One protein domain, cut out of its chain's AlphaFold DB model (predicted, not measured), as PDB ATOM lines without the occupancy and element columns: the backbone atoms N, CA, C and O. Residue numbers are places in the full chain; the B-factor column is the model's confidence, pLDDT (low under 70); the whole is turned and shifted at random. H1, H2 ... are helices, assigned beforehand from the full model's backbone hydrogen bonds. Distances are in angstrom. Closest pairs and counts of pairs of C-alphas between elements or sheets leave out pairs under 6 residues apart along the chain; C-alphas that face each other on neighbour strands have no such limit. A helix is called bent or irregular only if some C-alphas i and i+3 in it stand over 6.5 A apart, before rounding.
ATOM      1  N   HIS A  73     108.270  93.406 102.814       60.06
ATOM      2  CA  HIS A  73     107.245  93.958 103.700       60.06
ATOM      3  C   HIS A  73     107.515  95.424 104.026       60.06
ATOM      4  O   HIS A  73     108.550  95.776 104.579       60.06
ATOM      5  N   TRP A  74     106.556  96.277 103.682       65.38
ATOM      6  CA  TRP A  74     106.553  97.680 104.071       65.38
ATOM      7  C   TRP A  74     105.589  97.834 105.242       65.38
ATOM      8  O   TRP A  74     104.386  98.016 105.042       65.38
ATOM      9  N   SER A  75     106.087  97.708 106.471       60.84
ATOM     10  CA  SER A  75     105.281  98.070 107.635       60.84
ATOM     11  C   SER A  75     105.270  99.591 107.812       60.84
ATOM     12  O   SER A  75     106.127 100.297 107.284       60.84
ATOM     13  N   ARG A  76     104.288 100.120 108.548       60.56
ATOM     14  CA  ARG A  76     104.253 101.554 108.878       60.56
ATOM     15  C   ARG A  76     105.504 101.984 109.655       60.56
ATOM     16  O   ARG A  76     105.952 103.113 109.486       60.56
ATOM     17  N   ASP A  77     106.064 101.073 110.444       58.62
ATOM     18  CA  ASP A  77     107.243 101.315 111.273       58.62
ATOM     19  C   ASP A  77     108.544 101.309 110.442       58.62
ATOM     20  O   ASP A  77     109.503 101.985 110.801       58.62
ATOM     21  N   ASP A  78     108.564 100.621 109.289       56.38
ATOM     22  CA  ASP A  78     109.753 100.472 108.424       56.38
ATOM     23  C   ASP A  78     109.905 101.572 107.357       56.38
ATOM     24  O   ASP A  78     110.949 101.696 106.714       56.38
ATOM     25  N   ILE A  79     108.848 102.342 107.104       56.31
ATOM     26  CA  ILE A  79     108.720 103.225 105.934       56.31
ATOM     27  C   ILE A  79     109.323 104.633 106.157       56.31
ATOM     28  O   ILE A  79     109.671 105.336 105.197       56.31
ATOM     29  N   GLY A  80     109.525 105.036 107.414       60.28
ATOM     30  CA  GLY A  80     109.896 106.411 107.765       60.28
ATOM     31  C   GLY A  80     108.789 107.417 107.416       60.28
ATOM     32  O   GLY A  80     107.626 107.044 107.273       60.28
ATOM     33  N   ASP A  81     109.144 108.695 107.260       62.00
ATOM     34  CA  ASP A  81     108.158 109.784 107.104       62.00
ATOM     35  C   ASP A  81     107.406 109.783 105.760       62.00
ATOM     36  O   ASP A  81     106.345 110.395 105.642       62.00
ATOM     37  N   THR A  82     107.931 109.114 104.727       71.94
ATOM     38  CA  THR A  82     107.322 109.080 103.387       71.94
ATOM     39  C   THR A  82     107.302 107.666 102.832       71.94
ATOM     40  O   THR A  82     108.358 107.043 102.667       71.94
ATOM     41  N   ASP A  83     106.096 107.207 102.497       82.44
ATOM     42  CA  ASP A  83     105.830 105.911 101.879       82.44
ATOM     43  C   ASP A  83     106.507 105.772 100.511       82.44
ATOM     44  O   ASP A  83     106.189 106.539  99.599       82.44
ATOM     45  N   PRO A  84     107.405 104.787 100.316       87.12
ATOM     46  CA  PRO A  84     107.954 104.471  99.005       87.12
ATOM     47  C   PRO A  84     106.887 104.254  97.924       87.12
ATOM     48  O   PRO A  84     107.123 104.613  96.773       87.12
ATOM     49  N   ALA A  85     105.705 103.729  98.276       90.00
ATOM     50  CA  ALA A  85     104.608 103.545  97.323       90.00
ATOM     51  C   ALA A  85     104.110 104.872  96.734       90.00
ATOM     52  O   ALA A  85     103.637 104.878  95.604       90.00
ATOM     53  N   GLN A  86     104.238 105.986  97.461       91.44
ATOM     54  CA  GLN A  86     103.863 107.300  96.948       91.44
ATOM     55  C   GLN A  86     104.799 107.735  95.814       91.44
ATOM     56  O   GLN A  86     104.333 108.212  94.791       91.44
ATOM     57  N   VAL A  87     106.112 107.518  95.963       93.06
ATOM     58  CA  VAL A  87     107.094 107.819  94.906       93.06
ATOM     59  C   VAL A  87     106.847 106.940  93.682       93.06
ATOM     60  O   VAL A  87     106.846 107.425  92.557       93.06
ATOM     61  N   LEU A  88     106.583 105.653  93.906       94.81
ATOM     62  CA  LEU A  88     106.303 104.705  92.829       94.81
ATOM     63  C   LEU A  88     104.979 104.966  92.112       94.81
ATOM     64  O   LEU A  88     104.848 104.618  90.944       94.81
ATOM     65  N   ALA A  89     104.000 105.569  92.787       95.94
ATOM     66  CA  ALA A  89     102.727 105.928  92.177       95.94
ATOM     67  C   ALA A  89     102.862 107.010  91.099       95.94
ATOM     68  O   ALA A  89     102.020 107.054  90.202       95.94
ATOM     69  N   GLU A  90     103.915 107.826  91.150       96.50
ATOM     70  CA  GLU A  90     104.226 108.845  90.140       96.50
ATOM     71  C   GLU A  90     105.020 108.282  88.945       96.50
ATOM     72  O   GLU A  90     105.145 108.937  87.912       96.50
ATOM     73  N   ASP A  91     105.544 107.057  89.054       97.81
ATOM     74  CA  ASP A  91     106.286 106.392  87.984       97.81
ATOM     75  C   ASP A  91     105.337 105.570  87.107       97.81
ATOM     76  O   ASP A  91     104.810 104.533  87.520       97.81
ATOM     77  N   VAL A  92     105.110 106.041  85.877       97.56
ATOM     78  CA  VAL A  92     104.151 105.439  84.938       97.56
ATOM     79  C   VAL A  92     104.448 103.957  84.698       97.56
ATOM     80  O   VAL A  92     103.526 103.142  84.732       97.56
ATOM     81  N   ALA A  93     105.722 103.585  84.542       98.06
ATOM     82  CA  ALA A  93     106.106 102.201  84.279       98.06
ATOM     83  C   ALA A  93     105.781 101.290  85.476       98.06
ATOM     84  O   ALA A  93     105.309 100.162  85.302       98.06
ATOM     85  N   TYR A  94     105.971 101.784  86.704       98.19
ATOM     86  CA  TYR A  94     105.618 101.033  87.908       98.19
ATOM     87  C   TYR A  94     104.102 100.980  88.152       98.19
ATOM     88  O   TYR A  94     103.583  99.947  88.591       98.19
ATOM     89  N   ALA A  95     103.370 102.052  87.846       98.25
ATOM     90  CA  ALA A  95     101.913 102.086  87.943       98.25
ATOM     91  C   ALA A  95     101.247 101.097  86.967       98.25
ATOM     92  O   ALA A  95     100.370 100.327  87.370       98.25
ATOM     93  N   GLU A  96     101.704 101.052  85.713       98.44
ATOM     94  CA  GLU A  96     101.228 100.100  84.699       98.44
ATOM     95  C   GLU A  96     101.548  98.651  85.082       98.44
ATOM     96  O   GLU A  96     100.674  97.781  85.019       98.44
ATOM     97  N   PHE A  97     102.772  98.396  85.555       98.62
ATOM     98  CA  PHE A  97     103.155  97.093  86.095       98.62
ATOM     99  C   PHE A  97     102.240  96.667  87.248       98.62
ATOM    100  O   PHE A  97     101.724  95.546  87.245       98.62
ATOM    101  N   SER A  98     102.002  97.572  88.203       98.44
ATOM    102  CA  SER A  98     101.154  97.324  89.373       98.44
ATOM    103  C   SER A  98      99.739  96.937  88.961       98.44
ATOM    104  O   SER A  98      99.206  95.940  89.448       98.44
ATOM    105  N   ARG A  99      99.152  97.677  88.015       98.69
ATOM    106  CA  ARG A  99      97.843  97.352  87.448       98.69
ATOM    107  C   ARG A  99      97.822  95.952  86.841       98.69
ATOM    108  O   ARG A  99      96.986  95.137  87.229       98.69
ATOM    109  N   ALA A 100      98.761  95.659  85.944       98.69
ATOM    110  CA  ALA A 100      98.790  94.395  85.215       98.69
ATOM    111  C   ALA A 100      98.878  93.179  86.152       98.69
ATOM    112  O   ALA A 100      98.125  92.216  85.984       98.69
ATOM    113  N   ILE A 101      99.758  93.215  87.160       98.56
ATOM    114  CA  ILE A 101      99.925  92.073  88.071       98.56
ATOM    115  C   ILE A 101      98.753  91.905  89.041       98.56
ATOM    116  O   ILE A 101      98.440  90.777  89.415       98.56
ATOM    117  N   LEU A 102      98.084  92.993  89.439       98.69
ATOM    118  CA  LEU A 102      96.915  92.916  90.317       98.69
ATOM    119  C   LEU A 102      95.687  92.391  89.569       98.69
ATOM    120  O   LEU A 102      94.978  91.538  90.097       98.69
ATOM    121  N   GLU A 103      95.462  92.844  88.332       98.69
ATOM    122  CA  GLU A 103      94.409  92.306  87.460       98.69
ATOM    123  C   GLU A 103      94.655  90.818  87.141       98.69
ATOM    124  O   GLU A 103      93.721  90.016  87.109       98.69
ATOM    125  N   GLU A 104      95.909  90.411  86.926       98.56
ATOM    126  CA  GLU A 104      96.287  89.003  86.750       98.56
ATOM    127  C   GLU A 104      96.052  88.173  88.019       98.56
ATOM    128  O   GLU A 104      95.454  87.099  87.944       98.56
ATOM    129  N   ALA A 105      96.454  88.681  89.186       98.38
ATOM    130  CA  ALA A 105      96.234  88.014  90.464       98.38
ATOM    131  C   ALA A 105      94.739  87.871  90.799       98.38
ATOM    132  O   ALA A 105      94.326  86.827  91.306       98.38
ATOM    133  N   ALA A 106      93.919  88.878  90.478       98.38
ATOM    134  CA  ALA A 106      92.469  88.817  90.650       98.38
ATOM    135  C   ALA A 106      91.863  87.713  89.779       98.38
ATOM    136  O   ALA A 106      91.188  86.828  90.299       98.38
ATOM    137  N   ARG A 107      92.210  87.685  88.483       98.56
ATOM    138  CA  ARG A 107      91.779  86.619  87.562       98.56
ATOM    139  C   ARG A 107      92.228  85.230  88.018       98.56
ATOM    140  O   ARG A 107      91.493  84.264  87.834       98.56
ATOM    141  N   HIS A 108      93.423  85.115  88.598       98.25
ATOM    142  CA  HIS A 108      93.927  83.846  89.121       98.25
ATOM    143  C   HIS A 108      93.087  83.333  90.300       98.25
ATOM    144  O   HIS A 108      92.702  82.162  90.315       98.25
ATOM    145  N   LEU A 109      92.764  84.201  91.265       98.00
ATOM    146  CA  LEU A 109      91.888  83.841  92.381       98.00
ATOM    147  C   LEU A 109      90.465  83.523  91.905       98.00
ATOM    148  O   LEU A 109      89.916  82.506  92.334       98.00
ATOM    149  N   ASP A 110      89.921  84.298  90.962       98.12
ATOM    150  CA  ASP A 110      88.609  84.025  90.369       98.12
ATOM    151  C   ASP A 110      88.577  82.635  89.721       98.12
ATOM    152  O   ASP A 110      87.634  81.876  89.931       98.12
ATOM    153  N   ALA A 111      89.628  82.251  88.990       98.25
ATOM    154  CA  ALA A 111      89.731  80.930  88.375       98.25
ATOM    155  C   ALA A 111      89.804  79.794  89.415       98.25
ATOM    156  O   ALA A 111      89.205  78.735  89.211       98.25
ATOM    157  N   ILE A 112      90.485  80.001  90.550       97.94
ATOM    158  CA  ILE A 112      90.470  79.052  91.681       97.94
ATOM    159  C   ILE A 112      89.055  78.940  92.263       97.94
ATOM    160  O   ILE A 112      88.563  77.836  92.499       97.94
ATOM    161  N   HIS A 113      88.380  80.070  92.488       97.31
ATOM    162  CA  HIS A 113      87.031  80.103  93.065       97.31
ATOM    163  C   HIS A 113      85.963  79.536  92.127       97.31
ATOM    164  O   HIS A 113      85.027  78.885  92.590       97.31
ATOM    165  N   ALA A 114      86.140  79.698  90.818       97.12
ATOM    166  CA  ALA A 114      85.307  79.099  89.781       97.12
ATOM    167  C   ALA A 114      85.597  77.602  89.547       97.12
ATOM    168  O   ALA A 114      84.939  76.976  88.717       97.12
ATOM    169  N   GLY A 115      86.584  77.017  90.238       97.06
ATOM    170  CA  GLY A 115      86.984  75.616  90.073       97.06
ATOM    171  C   GLY A 115      87.715  75.315  88.759       97.06
ATOM    172  O   GLY A 115      87.875  74.150  88.403       97.06
ATOM    173  N   GLN A 116      88.160  76.346  88.035       97.75
ATOM    174  CA  GLN A 116      88.949  76.216  86.804       97.75
ATOM    175  C   GLN A 116      90.415  75.883  87.104       97.75
ATOM    176  O   GLN A 116      91.076  75.215  86.310       97.75
ATOM    177  N   LEU A 117      90.918  76.338  88.256       97.31
ATOM    178  CA  LEU A 117      92.227  75.982  88.794       97.31
ATOM    179  C   LEU A 117      92.068  75.228  90.120       97.31
ATOM    180  O   LEU A 117      91.155  75.532  90.894       97.31
ATOM    181  N   PRO A 118      92.945  74.251  90.415       95.75
ATOM    182  CA  PRO A 118      92.865  73.504  91.659       95.75
ATOM    183  C   PRO A 118      93.163  74.408  92.856       95.75
ATOM    184  O   PRO A 118      94.134  75.164  92.870       95.75
ATOM    185  N   TYR A 119      92.348  74.281  93.900       96.88
ATOM    186  CA  TYR A 119      92.620  74.922  95.178       96.88
ATOM    187  C   TYR A 119      93.699  74.156  95.952       96.88
ATOM    188  O   TYR A 119      93.540  72.972  96.252       96.88
ATOM    189  N   VAL A 120      94.756  74.866  96.348       95.81
ATOM    190  CA  VAL A 120      95.758  74.390  97.305       95.81
ATOM    191  C   VAL A 120      95.867  75.414  98.431       95.81
ATOM    192  O   VAL A 120      95.986  76.617  98.193       95.81
ATOM    193  N   ALA A 121      95.779  74.937  99.674       95.38
ATOM    194  CA  ALA A 121      95.825  75.803 100.841       95.38
ATOM    195  C   ALA A 121      97.158  76.555 100.920       95.38
ATOM    196  O   ALA A 121      98.219  75.941 100.880       95.38
ATOM    197  N   ASP A 122      97.062  77.876 101.069       94.69
ATOM    198  CA  ASP A 122      98.188  78.803 101.205       94.69
ATOM    199  C   ASP A 122      99.214  78.749 100.059       94.69
ATOM    200  O   ASP A 122     100.398  79.004 100.261       94.69
ATOM    201  N   ALA A 123      98.764  78.400  98.851       94.69
ATOM    202  CA  ALA A 123      99.627  78.217  97.687       94.69
ATOM    203  C   ALA A 123      99.091  78.870  96.400       94.69
ATOM    204  O   ALA A 123      99.603  78.588  95.320       94.69
ATOM    205  N   ALA A 124      98.093  79.759  96.491       95.19
ATOM    206  CA  ALA A 124      97.626  80.526  95.328       95.19
ATOM    207  C   ALA A 124      98.705  81.475  94.779       95.19
ATOM    208  O   ALA A 124      98.701  81.817  93.604       95.19
ATOM    209  N   PHE A 125      99.650  81.887  95.625       94.75
ATOM    210  CA  PHE A 125     100.803  82.684  95.224       94.75
ATOM    211  C   PHE A 125     102.047  82.173  95.931       94.75
ATOM    212  O   PHE A 125     101.979  81.706  97.070       94.75
ATOM    213  N   ALA A 126     103.197  82.314  95.279       91.19
ATOM    214  CA  ALA A 126     104.464  82.072  95.939       91.19
ATOM    215  C   ALA A 126     104.651  83.057  97.103       91.19
ATOM    216  O   ALA A 126     104.473  84.265  96.943       91.19
ATOM    217  N   THR A 127     105.071  82.566  98.269       84.69
ATOM    218  CA  THR A 127     105.297  83.411  99.455       84.69
ATOM    219  C   THR A 127     106.293  84.542  99.193       84.69
ATOM    220  O   THR A 127     106.149  85.626  99.745       84.69
ATOM    221  N   ALA A 128     107.284  84.316  98.325       84.69
ATOM    222  CA  ALA A 128     108.251  85.338  97.933       84.69
ATOM    223  C   ALA A 128     107.617  86.508  97.151       84.69
ATOM    224  O   ALA A 128     108.115  87.627  97.222       84.69
ATOM    225  N   ASP A 129     106.494  86.273  96.469       91.25
ATOM    226  CA  ASP A 129     105.840  87.252  95.599       91.25
ATOM    227  C   ASP A 129     104.783  88.103  96.313       91.25
ATOM    228  O   ASP A 129     104.361  89.134  95.784       91.25
ATOM    229  N   SER A 130     104.368  87.735  97.532       87.75
ATOM    230  CA  SER A 130     103.336  88.491  98.256       87.75
ATOM    231  C   SER A 130     103.743  89.944  98.512       87.75
ATOM    232  O   SER A 130     102.885  90.821  98.546       87.75
ATOM    233  N   GLY A 131     105.047  90.212  98.657       87.88
ATOM    234  CA  GLY A 131     105.565  91.574  98.799       87.88
ATOM    235  C   GLY A 131     105.338  92.435  97.553       87.88
ATOM    236  O   GLY A 131     104.965  93.599  97.682       87.88
ATOM    237  N   VAL A 132     105.489  91.847  96.360       93.69
ATOM    238  CA  VAL A 132     105.289  92.525  95.066       93.69
ATOM    239  C   VAL A 132     103.833  92.943  94.911       93.69
ATOM    240  O   VAL A 132     103.538  94.113  94.674       93.69
ATOM    241  N   LEU A 133     102.911  92.005  95.140       95.12
ATOM    242  CA  LEU A 133     101.472  92.274  95.084       95.12
ATOM    243  C   LEU A 133     101.046  93.311  96.128       95.12
ATOM    244  O   LEU A 133     100.242  94.193  95.834       95.12
ATOM    245  N   ALA A 134     101.610  93.248  97.336       90.94
ATOM    246  CA  ALA A 134     101.320  94.217  98.383       90.94
ATOM    247  C   ALA A 134     101.782  95.633  98.012       90.94
ATOM    248  O   ALA A 134     101.023  96.584  98.190       90.94
ATOM    249  N   ARG A 135     102.996  95.789  97.467       92.69
ATOM    250  CA  ARG A 135     103.476  97.086  96.962       92.69
ATOM    251  C   ARG A 135     102.601  97.613  95.837       92.69
ATOM    252  O   ARG A 135     102.208  98.774  95.884       92.69
ATOM    253  N   ALA A 136     102.269  96.768  94.865       96.12
ATOM    254  CA  ALA A 136     101.401  97.152  93.759       96.12
ATOM    255  C   ALA A 136     100.028  97.625  94.253       96.12
ATOM    256  O   ALA A 136      99.529  98.647  93.787       96.12
ATOM    257  N   ALA A 137      99.440  96.943  95.243       95.75
ATOM    258  CA  ALA A 137      98.170  97.357  95.836       95.75
ATOM    259  C   ALA A 137      98.268  98.726  96.526       95.75
ATOM    260  O   ALA A 137      97.361  99.539  96.394       95.75
ATOM    261  N   ARG A 138      99.382  99.025  97.209       93.81
ATOM    262  CA  ARG A 138      99.622 100.357  97.798       93.81
ATOM    263  C   ARG A 138      99.742 101.446  96.735       93.81
ATOM    264  O   ARG A 138      99.155 102.510  96.899       93.81
ATOM    265  N   VAL A 139     100.477 101.176  95.655       95.75
ATOM    266  CA  VAL A 139     100.586 102.089  94.505       95.75
ATOM    267  C   VAL A 139      99.205 102.364  93.911       95.75
ATOM    268  O   VAL A 139      98.836 103.522  93.720       95.75
ATOM    269  N   ALA A 140      98.401 101.318  93.709       97.31
ATOM    270  CA  ALA A 140      97.031 101.454  93.232       97.31
ATOM    271  C   ALA A 140      96.152 102.270  94.198       97.31
ATOM    272  O   ALA A 140      95.404 103.130  93.745       97.31
ATOM    273  N   SER A 141      96.293 102.091  95.517       95.75
ATOM    274  CA  SER A 141      95.580 102.889  96.528       95.75
ATOM    275  C   SER A 141      95.976 104.372  96.558       95.75
ATOM    276  O   SER A 141      95.154 105.218  96.926       95.75
ATOM    277  N   TYR A 142      97.226 104.712  96.225       95.12
ATOM    278  CA  TYR A 142      97.650 106.111  96.101       95.12
ATOM    279  C   TYR A 142      97.006 106.780  94.889       95.12
ATOM    280  O   TYR A 142      96.521 107.903  95.014       95.12
ATOM    281  N   ARG A 143      96.954 106.068  93.757       96.44
ATOM    282  CA  ARG A 143      96.351 106.566  92.513       96.44
ATOM    283  C   ARG A 143      94.819 106.559  92.537       96.44
ATOM    284  O   ARG A 143      94.212 107.397  91.886       96.44
ATOM    285  N   ASP A 144      94.219 105.628  93.282       95.31
ATOM    286  CA  ASP A 144      92.769 105.425  93.461       95.31
ATOM    287  C   ASP A 144      91.965 105.495  92.149       95.31
ATOM    288  O   ASP A 144      90.917 106.129  92.034       95.31
ATOM    289  N   GLU A 145      92.500 104.852  91.111       96.62
ATOM    290  CA  GLU A 145      91.879 104.817  89.792       96.62
ATOM    291  C   GLU A 145      90.711 103.824  89.741       96.62
ATOM    292  O   GLU A 145      90.713 102.784  90.402       96.62
ATOM    293  N   GLY A 146      89.734 104.088  88.868       97.06
ATOM    294  CA  GLY A 146      88.492 103.309  88.799       97.06
ATOM    295  C   GLY A 146      88.656 101.806  88.522       97.06
ATOM    296  O   GLY A 146      87.770 101.031  88.873       97.06
ATOM    297  N   TRP A 147      89.780 101.366  87.943       97.88
ATOM    298  CA  TRP A 147      90.057  99.938  87.724       97.88
ATOM    299  C   TRP A 147      90.397  99.191  89.022       97.88
ATOM    300  O   TRP A 147      90.199  97.979  89.095       97.88
ATOM    301  N   PHE A 148      90.892  99.880  90.055       98.19
ATOM    302  CA  PHE A 148      91.362  99.223  91.273       98.19
ATOM    303  C   PHE A 148      90.208  98.725  92.144       98.19
ATOM    304  O   PHE A 148      90.313  97.661  92.752       98.19
ATOM    305  N   ALA A 149      89.085  99.447  92.167       98.19
ATOM    306  CA  ALA A 149      87.914  99.094  92.965       98.19
ATOM    307  C   ALA A 149      87.397  97.657  92.716       98.19
ATOM    308  O   ALA A 149      87.301  96.900  93.687       98.19
ATOM    309  N   PRO A 150      87.110  97.221  91.471       98.12
ATOM    310  CA  PRO A 150      86.715  95.834  91.222       98.12
ATOM    311  C   PRO A 150      87.842  94.832  91.522       98.12
ATOM    312  O   PRO A 150      87.574  93.738  92.010       98.12
ATOM    313  N   VAL A 151      89.107  95.207  91.304       98.56
ATOM    314  CA  VAL A 151      90.261  94.328  91.551       98.56
ATOM    315  C   VAL A 151      90.439  94.027  93.041       98.56
ATOM    316  O   VAL A 151      90.573  92.863  93.417       98.56
ATOM    317  N   ILE A 152      90.404  95.038  93.916       98.25
ATOM    318  CA  ILE A 152      90.570  94.828  95.362       98.25
ATOM    319  C   ILE A 152      89.363  94.114  95.986       98.25
ATOM    320  O   ILE A 152      89.541  93.319  96.913       98.25
ATOM    321  N   ALA A 153      88.162  94.343  95.441       98.06
ATOM    322  CA  ALA A 153      86.938  93.644  95.832       98.06
ATOM    323  C   ALA A 153      87.005  92.133  95.553       98.06
ATOM    324  O   ALA A 153      86.422  91.356  96.307       98.06
ATOM    325  N   THR A 154      87.757  91.708  94.533       98.06
ATOM    326  CA  THR A 154      88.075  90.292  94.289       98.06
ATOM    327  C   THR A 154      89.242  89.826  95.159       98.06
ATOM    328  O   THR A 154      89.108  88.869  95.925       98.06
ATOM    329  N   LEU A 155      90.390  90.511  95.073       97.50
ATOM    330  CA  LEU A 155      91.656  90.052  95.651       97.50
ATOM    331  C   LEU A 155      91.571  89.792  97.154       97.50
ATOM    332  O   LEU A 155      91.965  88.720  97.618       97.50
ATOM    333  N   LEU A 156      91.091  90.768  97.930       97.44
ATOM    334  CA  LEU A 156      91.168  90.682  99.386       97.44
ATOM    335  C   LEU A 156      90.217  89.608  99.950       97.44
ATOM    336  O   LEU A 156      90.705  88.735 100.675       97.44
ATOM    337  N   PRO A 157      88.914  89.570  99.609       97.56
ATOM    338  CA  PRO A 157      88.027  88.507 100.080       97.56
ATOM    339  C   PRO A 157      88.475  87.112  99.637       97.56
ATOM    340  O   PRO A 157      88.564  86.203 100.467       97.56
ATOM    341  N   GLN A 158      88.826  86.941  98.359       97.88
ATOM    342  CA  GLN A 158      89.162  85.622  97.828       97.88
ATOM    343  C   GLN A 158      90.517  85.107  98.312       97.88
ATOM    344  O   GLN A 158      90.664  83.901  98.493       97.88
ATOM    345  N   ALA A 159      91.484  85.977  98.621       96.88
ATOM    346  CA  ALA A 159      92.723  85.553  99.272       96.88
ATOM    347  C   ALA A 159      92.483  85.029 100.700       96.88
ATOM    348  O   ALA A 159      93.253  84.195 101.181       96.88
ATOM    349  N   CYS A 160      91.417  85.484 101.375       96.62
ATOM    350  CA  CYS A 160      91.096  85.135 102.763       96.62
ATOM    351  C   CYS A 160      90.248  83.866 102.918       96.62
ATOM    352  O   CYS A 160      90.197  83.297 104.014       96.62
ATOM    353  N   VAL A 161      89.547  83.446 101.863       95.12
ATOM    354  CA  VAL A 161      88.510  82.410 101.930       95.12
ATOM    355  C   VAL A 161      88.747  81.370 100.850       95.12
ATOM    356  O   VAL A 161      88.793  81.685  99.668       95.12
ATOM    357  N   ALA A 162      88.895  80.111 101.255       94.88
ATOM    358  CA  ALA A 162      88.955  79.004 100.310       94.88
ATOM    359  C   ALA A 162      87.608  78.798  99.588       94.88
ATOM    360  O   ALA A 162      86.560  78.972 100.228       94.88
ATOM    361  N   PRO A 163      87.604  78.336  98.324       93.12
ATOM    362  CA  PRO A 163      86.380  77.854  97.696       93.12
ATOM    363  C   PRO A 163      85.736  76.733  98.530       93.12
ATOM    364  O   PRO A 163      86.409  75.978  99.240       93.12
ATOM    365  N   GLY A 164      84.406  76.635  98.483       90.38
ATOM    366  CA  GLY A 164      83.651  75.653  99.269       90.38
ATOM    367  C   GLY A 164      83.613  75.985 100.765       90.38
ATOM    368  O   GLY A 164      83.362  77.130 101.136       90.38
ATOM    369  N   THR A 165      83.825  74.991 101.639       89.69
ATOM    370  CA  THR A 165      83.625  75.089 103.105       89.69
ATOM    371  C   THR A 165      84.913  75.046 103.941       89.69
ATOM    372  O   THR A 165      84.853  75.114 105.172       89.69
ATOM    373  N   ALA A 166      86.087  74.966 103.306       91.69
ATOM    374  CA  ALA A 166      87.363  74.807 104.003       91.69
ATOM    375  C   ALA A 166      87.719  76.016 104.895       91.69
ATOM    376  O   ALA A 166      87.479  77.176 104.550       91.69
ATOM    377  N   ARG A 167      88.321  75.747 106.062       92.50
ATOM    378  CA  ARG A 167      88.751  76.774 107.037       92.50
ATOM    379  C   ARG A 167      90.164  77.319 106.785       92.50
ATOM    380  O   ARG A 167      90.687  78.054 107.616       92.50
ATOM    381  N   SER A 168      90.762  76.959 105.658       94.12
ATOM    382  CA  SER A 168      92.026  77.477 105.138       94.12
ATOM    383  C   SER A 168      91.795  78.675 104.203       94.12
ATOM    384  O   SER A 168      90.655  79.062 103.932       94.12
ATOM    385  N   ALA A 169      92.883  79.268 103.717       95.00
ATOM    386  CA  ALA A 169      92.870  80.395 102.788       95.00
ATOM    387  C   ALA A 169      93.700  80.068 101.531       95.00
ATOM    388  O   ALA A 169      94.596  79.224 101.621       95.00
ATOM    389  N   PRO A 170      93.416  80.675 100.366       96.00
ATOM    390  CA  PRO A 170      94.273  80.558  99.184       96.00
ATOM    391  C   PRO A 170      95.653  81.197  99.364       96.00
ATOM    392  O   PRO A 170      96.636  80.628  98.903       96.00
ATOM    393  N   SER A 171      95.751  82.331 100.068       95.25
ATOM    394  CA  SER A 171      97.043  82.939 100.408       95.25
ATOM    395  C   SER A 171      96.949  83.787 101.675       95.25
ATOM    396  O   SER A 171      96.395  84.888 101.683       95.25
ATOM    397  N   GLN A 172      97.523  83.281 102.765       94.12
ATOM    398  CA  GLN A 172      97.580  83.989 104.039       94.12
ATOM    399  C   GLN A 172      98.517  85.193 103.955       94.12
ATOM    400  O   GLN A 172      98.182  86.262 104.463       94.12
ATOM    401  N   SER A 173      99.678  85.037 103.312       91.25
ATOM    402  CA  SER A 173     100.664  86.110 103.158       91.25
ATOM    403  C   SER A 173     100.079  87.310 102.411       91.25
ATOM    404  O   SER A 173     100.187  88.436 102.898       91.25
ATOM    405  N   LEU A 174      99.378  87.069 101.296       93.75
ATOM    406  CA  LEU A 174      98.705  88.123 100.542       93.75
ATOM    407  C   LEU A 174      97.579  88.769 101.355       93.75
ATOM    408  O   LEU A 174      97.531  89.992 101.441       93.75
ATOM    409  N   ALA A 175      96.717  87.976 102.002       94.75
ATOM    410  CA  ALA A 175      95.633  88.501 102.833       94.75
ATOM    411  C   ALA A 175      96.144  89.468 103.916       94.75
ATOM    412  O   ALA A 175      95.585  90.545 104.116       94.75
ATOM    413  N   MET A 176      97.233  89.104 104.601       92.19
ATOM    414  CA  MET A 176      97.832  89.954 105.634       92.19
ATOM    415  C   MET A 176      98.454  91.217 105.056       92.19
ATOM    416  O   MET A 176      98.279  92.296 105.620       92.19
ATOM    417  N   ALA A 177      99.160  91.092 103.935       90.12
ATOM    418  CA  ALA A 177      99.820  92.225 103.313       90.12
ATOM    419  C   ALA A 177      98.812  93.232 102.731       90.12
ATOM    420  O   ALA A 177      98.971  94.434 102.935       90.12
ATOM    421  N   LEU A 178      97.733  92.756 102.097       93.69
ATOM    422  CA  LEU A 178      96.629  93.601 101.632       93.69
ATOM    423  C   LEU A 178      95.911  94.271 102.802       93.69
ATOM    424  O   LEU A 178      95.701  95.478 102.762       93.69
ATOM    425  N   GLY A 179      95.600  93.532 103.873       93.44
ATOM    426  CA  GLY A 179      95.001  94.113 105.074       93.44
ATOM    427  C   GLY A 179      95.839  95.254 105.655       93.44
ATOM    428  O   GLY A 179      95.286  96.263 106.089       93.44
ATOM    429  N   HIS A 180      97.168  95.117 105.673       89.88
ATOM    430  CA  HIS A 180      98.084  96.180 106.113       89.88
ATOM    431  C   HIS A 180      98.124  97.363 105.131       89.88
ATOM    432  O   HIS A 180      98.161  98.525 105.534       89.88
ATOM    433  N   GLY A 181      98.060  97.082 103.827       89.50
ATOM    434  CA  GLY A 181      97.911  98.107 102.792       89.50
ATOM    435  C   GLY A 181      96.645  98.947 102.987       89.50
ATOM    436  O   GLY A 181      96.725 100.172 102.989       89.50
ATOM    437  N   VAL A 182      95.501  98.304 103.247       93.00
ATOM    438  CA  VAL A 182      94.225  98.992 103.524       93.00
ATOM    439  C   VAL A 182      94.294  99.839 104.790       93.00
ATOM    440  O   VAL A 182      93.752 100.939 104.815       93.00
ATOM    441  N   GLU A 183      94.963  99.356 105.837       90.75
ATOM    442  CA  GLU A 183      95.170 100.135 107.061       90.75
ATOM    443  C   GLU A 183      95.920 101.445 106.802       90.75
ATOM    444  O   GLU A 183      95.568 102.494 107.343       90.75
ATOM    445  N   THR A 184      96.979 101.366 106.000       87.12
ATOM    446  CA  THR A 184      97.940 102.458 105.828       87.12
ATOM    447  C   THR A 184      97.523 103.456 104.754       87.12
ATOM    448  O   THR A 184      97.698 104.656 104.953       87.12
ATOM    449  N   ILE A 185      96.940 102.986 103.649       90.69
ATOM    450  CA  ILE A 185      96.492 103.813 102.522       90.69
ATOM    451  C   ILE A 185      95.075 103.366 102.122       90.69
ATOM    452  O   ILE A 185      94.886 102.700 101.098       90.69
ATOM    453  N   PRO A 186      94.054 103.676 102.936       94.19
ATOM    454  CA  PRO A 186      92.696 103.258 102.634       94.19
ATOM    455  C   PRO A 186      92.128 104.024 101.436       94.19
ATOM    456  O   PRO A 186      92.327 105.236 101.294       94.19
ATOM    457  N   THR A 187      91.352 103.314 100.625       96.88
ATOM    458  CA  THR A 187      90.370 103.867  99.685       96.88
ATOM    459  C   THR A 187      88.972 103.392 100.099       96.88
ATOM    460  O   THR A 187      88.856 102.407 100.843       96.88
ATOM    461  N   PRO A 188      87.883 104.039  99.646       97.19
ATOM    462  CA  PRO A 188      86.533 103.556  99.934       97.19
ATOM    463  C   PRO A 188      86.336 102.091  99.519       97.19
ATOM    464  O   PRO A 188      85.825 101.286 100.299       97.19
ATOM    465  N   ALA A 189      86.824 101.721  98.329       97.44
ATOM    466  CA  ALA A 189      86.734 100.360  97.813       97.44
ATOM    467  C   ALA A 189      87.570  99.361  98.630       97.44
ATOM    468  O   ALA A 189      87.118  98.248  98.895       97.44
ATOM    469  N   SER A 190      88.769  99.749  99.073       97.69
ATOM    470  CA  SER A 190      89.646  98.849  99.822       97.69
ATOM    471  C   SER A 190      89.126  98.572 101.240       97.69
ATOM    472  O   SER A 190      89.245  97.450 101.735       97.69
ATOM    473  N   VAL A 191      88.514  99.569 101.891       98.12
ATOM    474  CA  VAL A 191      87.847  99.390 103.192       98.12
ATOM    475  C   VAL A 191      86.625  98.485 103.051       98.12
ATOM    476  O   VAL A 191      86.424  97.599 103.882       98.12
ATOM    477  N   GLU A 192      85.844  98.640 101.982       98.44
ATOM    478  CA  GLU A 192      84.693  97.769 101.737       98.44
ATOM    479  C   GLU A 192      85.104  96.320 101.436       98.44
ATOM    480  O   GLU A 192      84.530  95.372 101.981       98.44
ATOM    481  N   ALA A 193      86.175  96.128 100.663       98.31
ATOM    482  CA  ALA A 193      86.766  94.813 100.439       98.31
ATOM    483  C   ALA A 193      87.233  94.164 101.758       98.31
ATOM    484  O   ALA A 193      87.035  92.965 101.964       98.31
ATOM    485  N   LEU A 194      87.795  94.948 102.687       98.19
ATOM    486  CA  LEU A 194      88.201  94.462 104.008       98.19
ATOM    487  C   LEU A 194      86.997  94.027 104.857       98.19
ATOM    488  O   LEU A 194      87.048  92.965 105.481       98.19
ATOM    489  N   ARG A 195      85.899  94.793 104.852       98.44
ATOM    490  CA  ARG A 195      84.650  94.397 105.529       98.44
ATOM    491  C   ARG A 195      84.076  93.111 104.944       98.44
ATOM    492  O   ARG A 195      83.729  92.199 105.693       98.44
ATOM    493  N   THR A 196      84.051  93.010 103.617       98.31
ATOM    494  CA  THR A 196      83.598  91.813 102.898       98.31
ATOM    495  C   THR A 196      84.438  90.592 103.277       98.31
ATOM    496  O   THR A 196      83.890  89.546 103.635       98.31
ATOM    497  N   ALA A 197      85.766  90.726 103.293       97.62
ATOM    498  CA  ALA A 197      86.665  89.658 103.717       97.62
ATOM    499  C   ALA A 197      86.404  89.231 105.171       97.62
ATOM    500  O   ALA A 197      86.338  88.037 105.461       97.62
ATOM    501  N   LEU A 198      86.194  90.185 106.085       97.69
ATOM    502  CA  LEU A 198      85.897  89.916 107.497       97.69
ATOM    503  C   LEU A 198      84.562  89.195 107.720       97.69
ATOM    504  O   LEU A 198      84.468  88.334 108.601       97.69
ATOM    505  N   ALA A 199      83.550  89.499 106.908       97.31
ATOM    506  CA  ALA A 199      82.264  88.811 106.957       97.31
ATOM    507  C   ALA A 199      82.381  87.331 106.548       97.31
ATOM    508  O   ALA A 199      81.686  86.478 107.101       97.31
ATOM    509  N   GLN A 200      83.283  87.010 105.615       95.75
ATOM    510  CA  GLN A 200      83.380  85.683 104.998       95.75
ATOM    511  C   GLN A 200      84.507  84.806 105.572       95.75
ATOM    512  O   GLN A 200      84.437  83.576 105.502       95.75
ATOM    513  N   VAL A 201      85.558  85.403 106.148       96.19
ATOM    514  CA  VAL A 201      86.760  84.685 106.598       96.19
ATOM    515  C   VAL A 201      86.455  83.643 107.672       96.19
ATOM    516  O   VAL A 201      85.957  83.936 108.761       96.19
ATOM    517  N   ARG A 202      86.822  82.391 107.394       95.19
ATOM    518  CA  ARG A 202      86.662  81.266 108.331       95.19
ATOM    519  C   ARG A 202      87.927  80.970 109.135       95.19
ATOM    520  O   ARG A 202      87.849  80.370 110.205       95.19
ATOM    521  N   HIS A 203      89.088  81.398 108.641       95.38
ATOM    522  CA  HIS A 203      90.366  81.194 109.314       95.38
ATOM    523  C   HIS A 203      90.546  82.195 110.467       95.38
ATOM    524  O   HIS A 203      90.751  83.391 110.244       95.38
ATOM    525  N   ALA A 204      90.510  81.709 111.713       93.00
ATOM    526  CA  ALA A 204      90.532  82.551 112.916       93.00
ATOM    527  C   ALA A 204      91.778  83.454 113.012       93.00
ATOM    528  O   ALA A 204      91.680  84.608 113.427       93.00
ATOM    529  N   GLY A 205      92.945  82.957 112.585       93.94
ATOM    530  CA  GLY A 205      94.186  83.735 112.600       93.94
ATOM    531  C   GLY A 205      94.188  84.902 111.608       93.94
ATOM    532  O   GLY A 205      94.713  85.966 111.925       93.94
ATOM    533  N   ILE A 206      93.563  84.727 110.437       94.69
ATOM    534  CA  ILE A 206      93.426  85.789 109.424       94.69
ATOM    535  C   ILE A 206      92.399  86.799 109.918       94.69
ATOM    536  O   ILE A 206      92.701  87.986 109.957       94.69
ATOM    537  N   ARG A 207      91.238  86.319 110.385       96.69
ATOM    538  CA  ARG A 207      90.179  87.147 110.974       96.69
ATOM    539  C   ARG A 207      90.736  88.102 112.026       96.69
ATOM    540  O   ARG A 207      90.660  89.309 111.847       96.69
ATOM    541  N   LYS A 208      91.395  87.564 113.058       96.38
ATOM    542  CA  LYS A 208      91.973  88.361 114.151       96.38
ATOM    543  C   LYS A 208      92.951  89.421 113.645       96.38
ATOM    544  O   LYS A 208      93.032  90.507 114.210       96.38
ATOM    545  N   LYS A 209      93.748  89.106 112.621       93.69
ATOM    546  CA  LYS A 209      94.709  90.058 112.059       93.69
ATOM    547  C   LYS A 209      93.997  91.162 111.271       93.69
ATOM    548  O   LYS A 209      94.279  92.317 111.540       93.69
ATOM    549  N   LEU A 210      93.039  90.824 110.408       95.12
ATOM    550  CA  LEU A 210      92.269  91.793 109.619       95.12
ATOM    551  C   LEU A 210      91.359  92.688 110.473       95.12
ATOM    552  O   LEU A 210      91.233  93.875 110.187       95.12
ATOM    553  N   GLU A 211      90.765  92.162 111.547       96.62
ATOM    554  CA  GLU A 211      89.917  92.943 112.463       96.62
ATOM    555  C   GLU A 211      90.694  94.098 113.104       96.62
ATOM    556  O   GLU A 211      90.151  95.187 113.293       96.62
ATOM    557  N   ARG A 212      91.985  93.888 113.397       94.50
ATOM    558  CA  ARG A 212      92.859  94.931 113.958       94.50
ATOM    559  C   ARG A 212      93.110  96.078 112.981       94.50
ATOM    560  O   ARG A 212      93.334  97.195 113.436       94.50
ATOM    561  N   ASN A 213      93.003  95.815 111.682       93.38
ATOM    562  CA  ASN A 213      93.300  96.778 110.628       93.38
ATOM    563  C   ASN A 213      92.074  97.631 110.257       93.38
ATOM    564  O   ASN A 213      92.235  98.762 109.804       93.38
ATOM    565  N   LEU A 214      90.847  97.132 110.481       95.38
ATOM    566  CA  LEU A 214      89.615  97.797 110.035       95.38
ATOM    567  C   LEU A 214      89.402  99.172 110.684       95.38
ATOM    568  O   LEU A 214      89.264 100.170 109.985       95.38
ATOM    569  N   LYS A 215      89.399  99.247 112.019       93.94
ATOM    570  CA  LYS A 215      89.123 100.510 112.725       93.94
ATOM    571  C   LYS A 215      90.170 101.598 112.423       93.94
ATOM    572  O   LYS A 215      89.780 102.750 112.213       93.94
ATOM    573  N   PRO A 216      91.484 101.295 112.390       93.06
ATOM    574  CA  PRO A 216      92.468 102.268 111.933       93.06
ATOM    575  C   PRO A 216      92.280 102.670 110.461       93.06
ATOM    576  O   PRO A 216      92.375 103.865 110.180       93.06
ATOM    577  N   ALA A 217      91.933 101.737 109.562       93.69
ATOM    578  CA  ALA A 217      91.656 102.039 108.154       93.69
ATOM    579  C   ALA A 217      90.479 103.015 107.988       93.69
ATOM    580  O   ALA A 217      90.600 104.013 107.287       93.69
ATOM    581  N   GLU A 218      89.360 102.786 108.680       95.25
ATOM    582  CA  GLU A 218      88.190 103.678 108.646       95.25
ATOM    583  C   GLU A 218      88.540 105.089 109.136       95.25
ATOM    584  O   GLU A 218      88.158 106.090 108.527       95.25
ATOM    585  N   LYS A 219      89.327 105.178 110.213       93.12
ATOM    586  CA  LYS A 219      89.804 106.456 110.750       93.12
ATOM    587  C   LYS A 219      90.753 107.168 109.786       93.12
ATOM    588  O   LYS A 219      90.711 108.392 109.693       93.12
ATOM    589  N   ALA A 220      91.643 106.431 109.127       89.88
ATOM    590  CA  ALA A 220      92.559 106.981 108.137       89.88
ATOM    591  C   ALA A 220      91.806 107.442 106.878       89.88
ATOM    592  O   ALA A 220      92.092 108.528 106.380       89.88
ATOM    593  N   LEU A 221      90.783 106.703 106.436       93.69
ATOM    594  CA  LEU A 221      89.932 107.084 105.307       93.69
ATOM    595  C   LEU A 221      89.189 108.394 105.584       93.69
ATOM    596  O   LEU A 221      89.222 109.302 104.763       93.69
ATOM    597  N   ALA A 222      88.601 108.531 106.774       91.88
ATOM    598  CA  ALA A 222      87.899 109.749 107.185       91.88
ATOM    599  C   ALA A 222      88.806 110.990 107.297       91.88
ATOM    600  O   ALA A 222      88.301 112.102 107.364       91.88
ATOM    601  N   ARG A 223      90.132 110.813 107.366       87.75
ATOM    602  CA  ARG A 223      91.114 111.912 107.344       87.75
ATOM    603  C   ARG A 223      91.605 112.254 105.935       87.75
ATOM    604  O   ARG A 223      92.273 113.270 105.780       87.75
ATOM    605  N   ARG A 224      91.374 111.362 104.967       78.00
ATOM    606  CA  ARG A 224      91.787 111.501 103.563       78.00
ATOM    607  C   ARG A 224      90.691 112.156 102.712       78.00
ATOM    608  O   ARG A 224      91.033 112.793 101.722       78.00
ATOM    609  N   ALA A 225      89.425 111.953 103.084       54.94
ATOM    610  CA  ALA A 225      88.252 112.629 102.524       54.94
ATOM    611  C   ALA A 225      88.164 114.085 102.998       54.94
ATOM    612  O   ALA A 225      87.722 114.925 102.185       54.94
TER     613      ALA A 225
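AT A GLANCE: This is residues 73 to 225 of the 225 residues of an uncharacterized protein of Janthinobacterium sp. 1_2014MBL_MicDiv (UniProt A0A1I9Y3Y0). A compact stack of helices has H5 at its core, with H3, H4 and H6 round it; long H2 crosses H3 and H4 on one side, and bent H7 covers H5 and H6 on the other. Short H1 packs on H3, and residues 77 to 82 stick out. The printed part has 153 residues with seven named helices, H1 to H7 in order, and no named strand: all helix. The radius of gyration of the C-alphas is 14.4 A, the spans 41 by 32 by 27 A.

HOW THE PARTS SIT: H1, residues 84 to 89, touches H3, residues 127 to 143, closest at C-alphas 89 and 139, 5.0 A. H2, residues 92 to 113, touches H3 at a steep tilt of 60 degrees with residues 95 to 102 alone, closest at C-alphas 98 and 136, 4.4 A. H3 is only just irregular: C-alphas 128 and 131 are 6.8 A apart. H4, residues 148 to 160, touches H6, residues 188 to 200, at a shallow tilt of 23 degrees, closest at C-alphas 157 and 197, 4.1 A. The hub is H5, residues 172 to 184; its closest C-alphas to H3 are 174 and 130, 5.2 A. H7, residues 204 to 224, was assigned by its hydrogen bonds as one helix but is bent, with C-alphas 212 and 215 6.8 A apart; its arms are H7a, residues 204 to 212, and H7b, residues 215 to 224. H5, H6 and H7b form an up and down bundle, each running against the one before. Every O i to N i+4 pair is within hydrogen-bond range in H1, H2, H5, H6 and H7b; H3 has 11 of 13, H4 8 of 9, H7a 4 of 5.

IN THESE COORDINATES: H1 begins at C-alpha 84 (107.954, 104.471, 99.005). From first to last C-alpha H2 is 31.6 A long and H3 25.8 A. H7b ends at C-alpha 224 (91.787, 111.501, 103.563).

THE WHOLE: C-alphas 81 and 116 are farthest apart, 43.7 A. The printed part has no cut. The links H2 to H3 and H4 to H5 are long. The pLDDT is under 70 at residues 73 to 81 and 225.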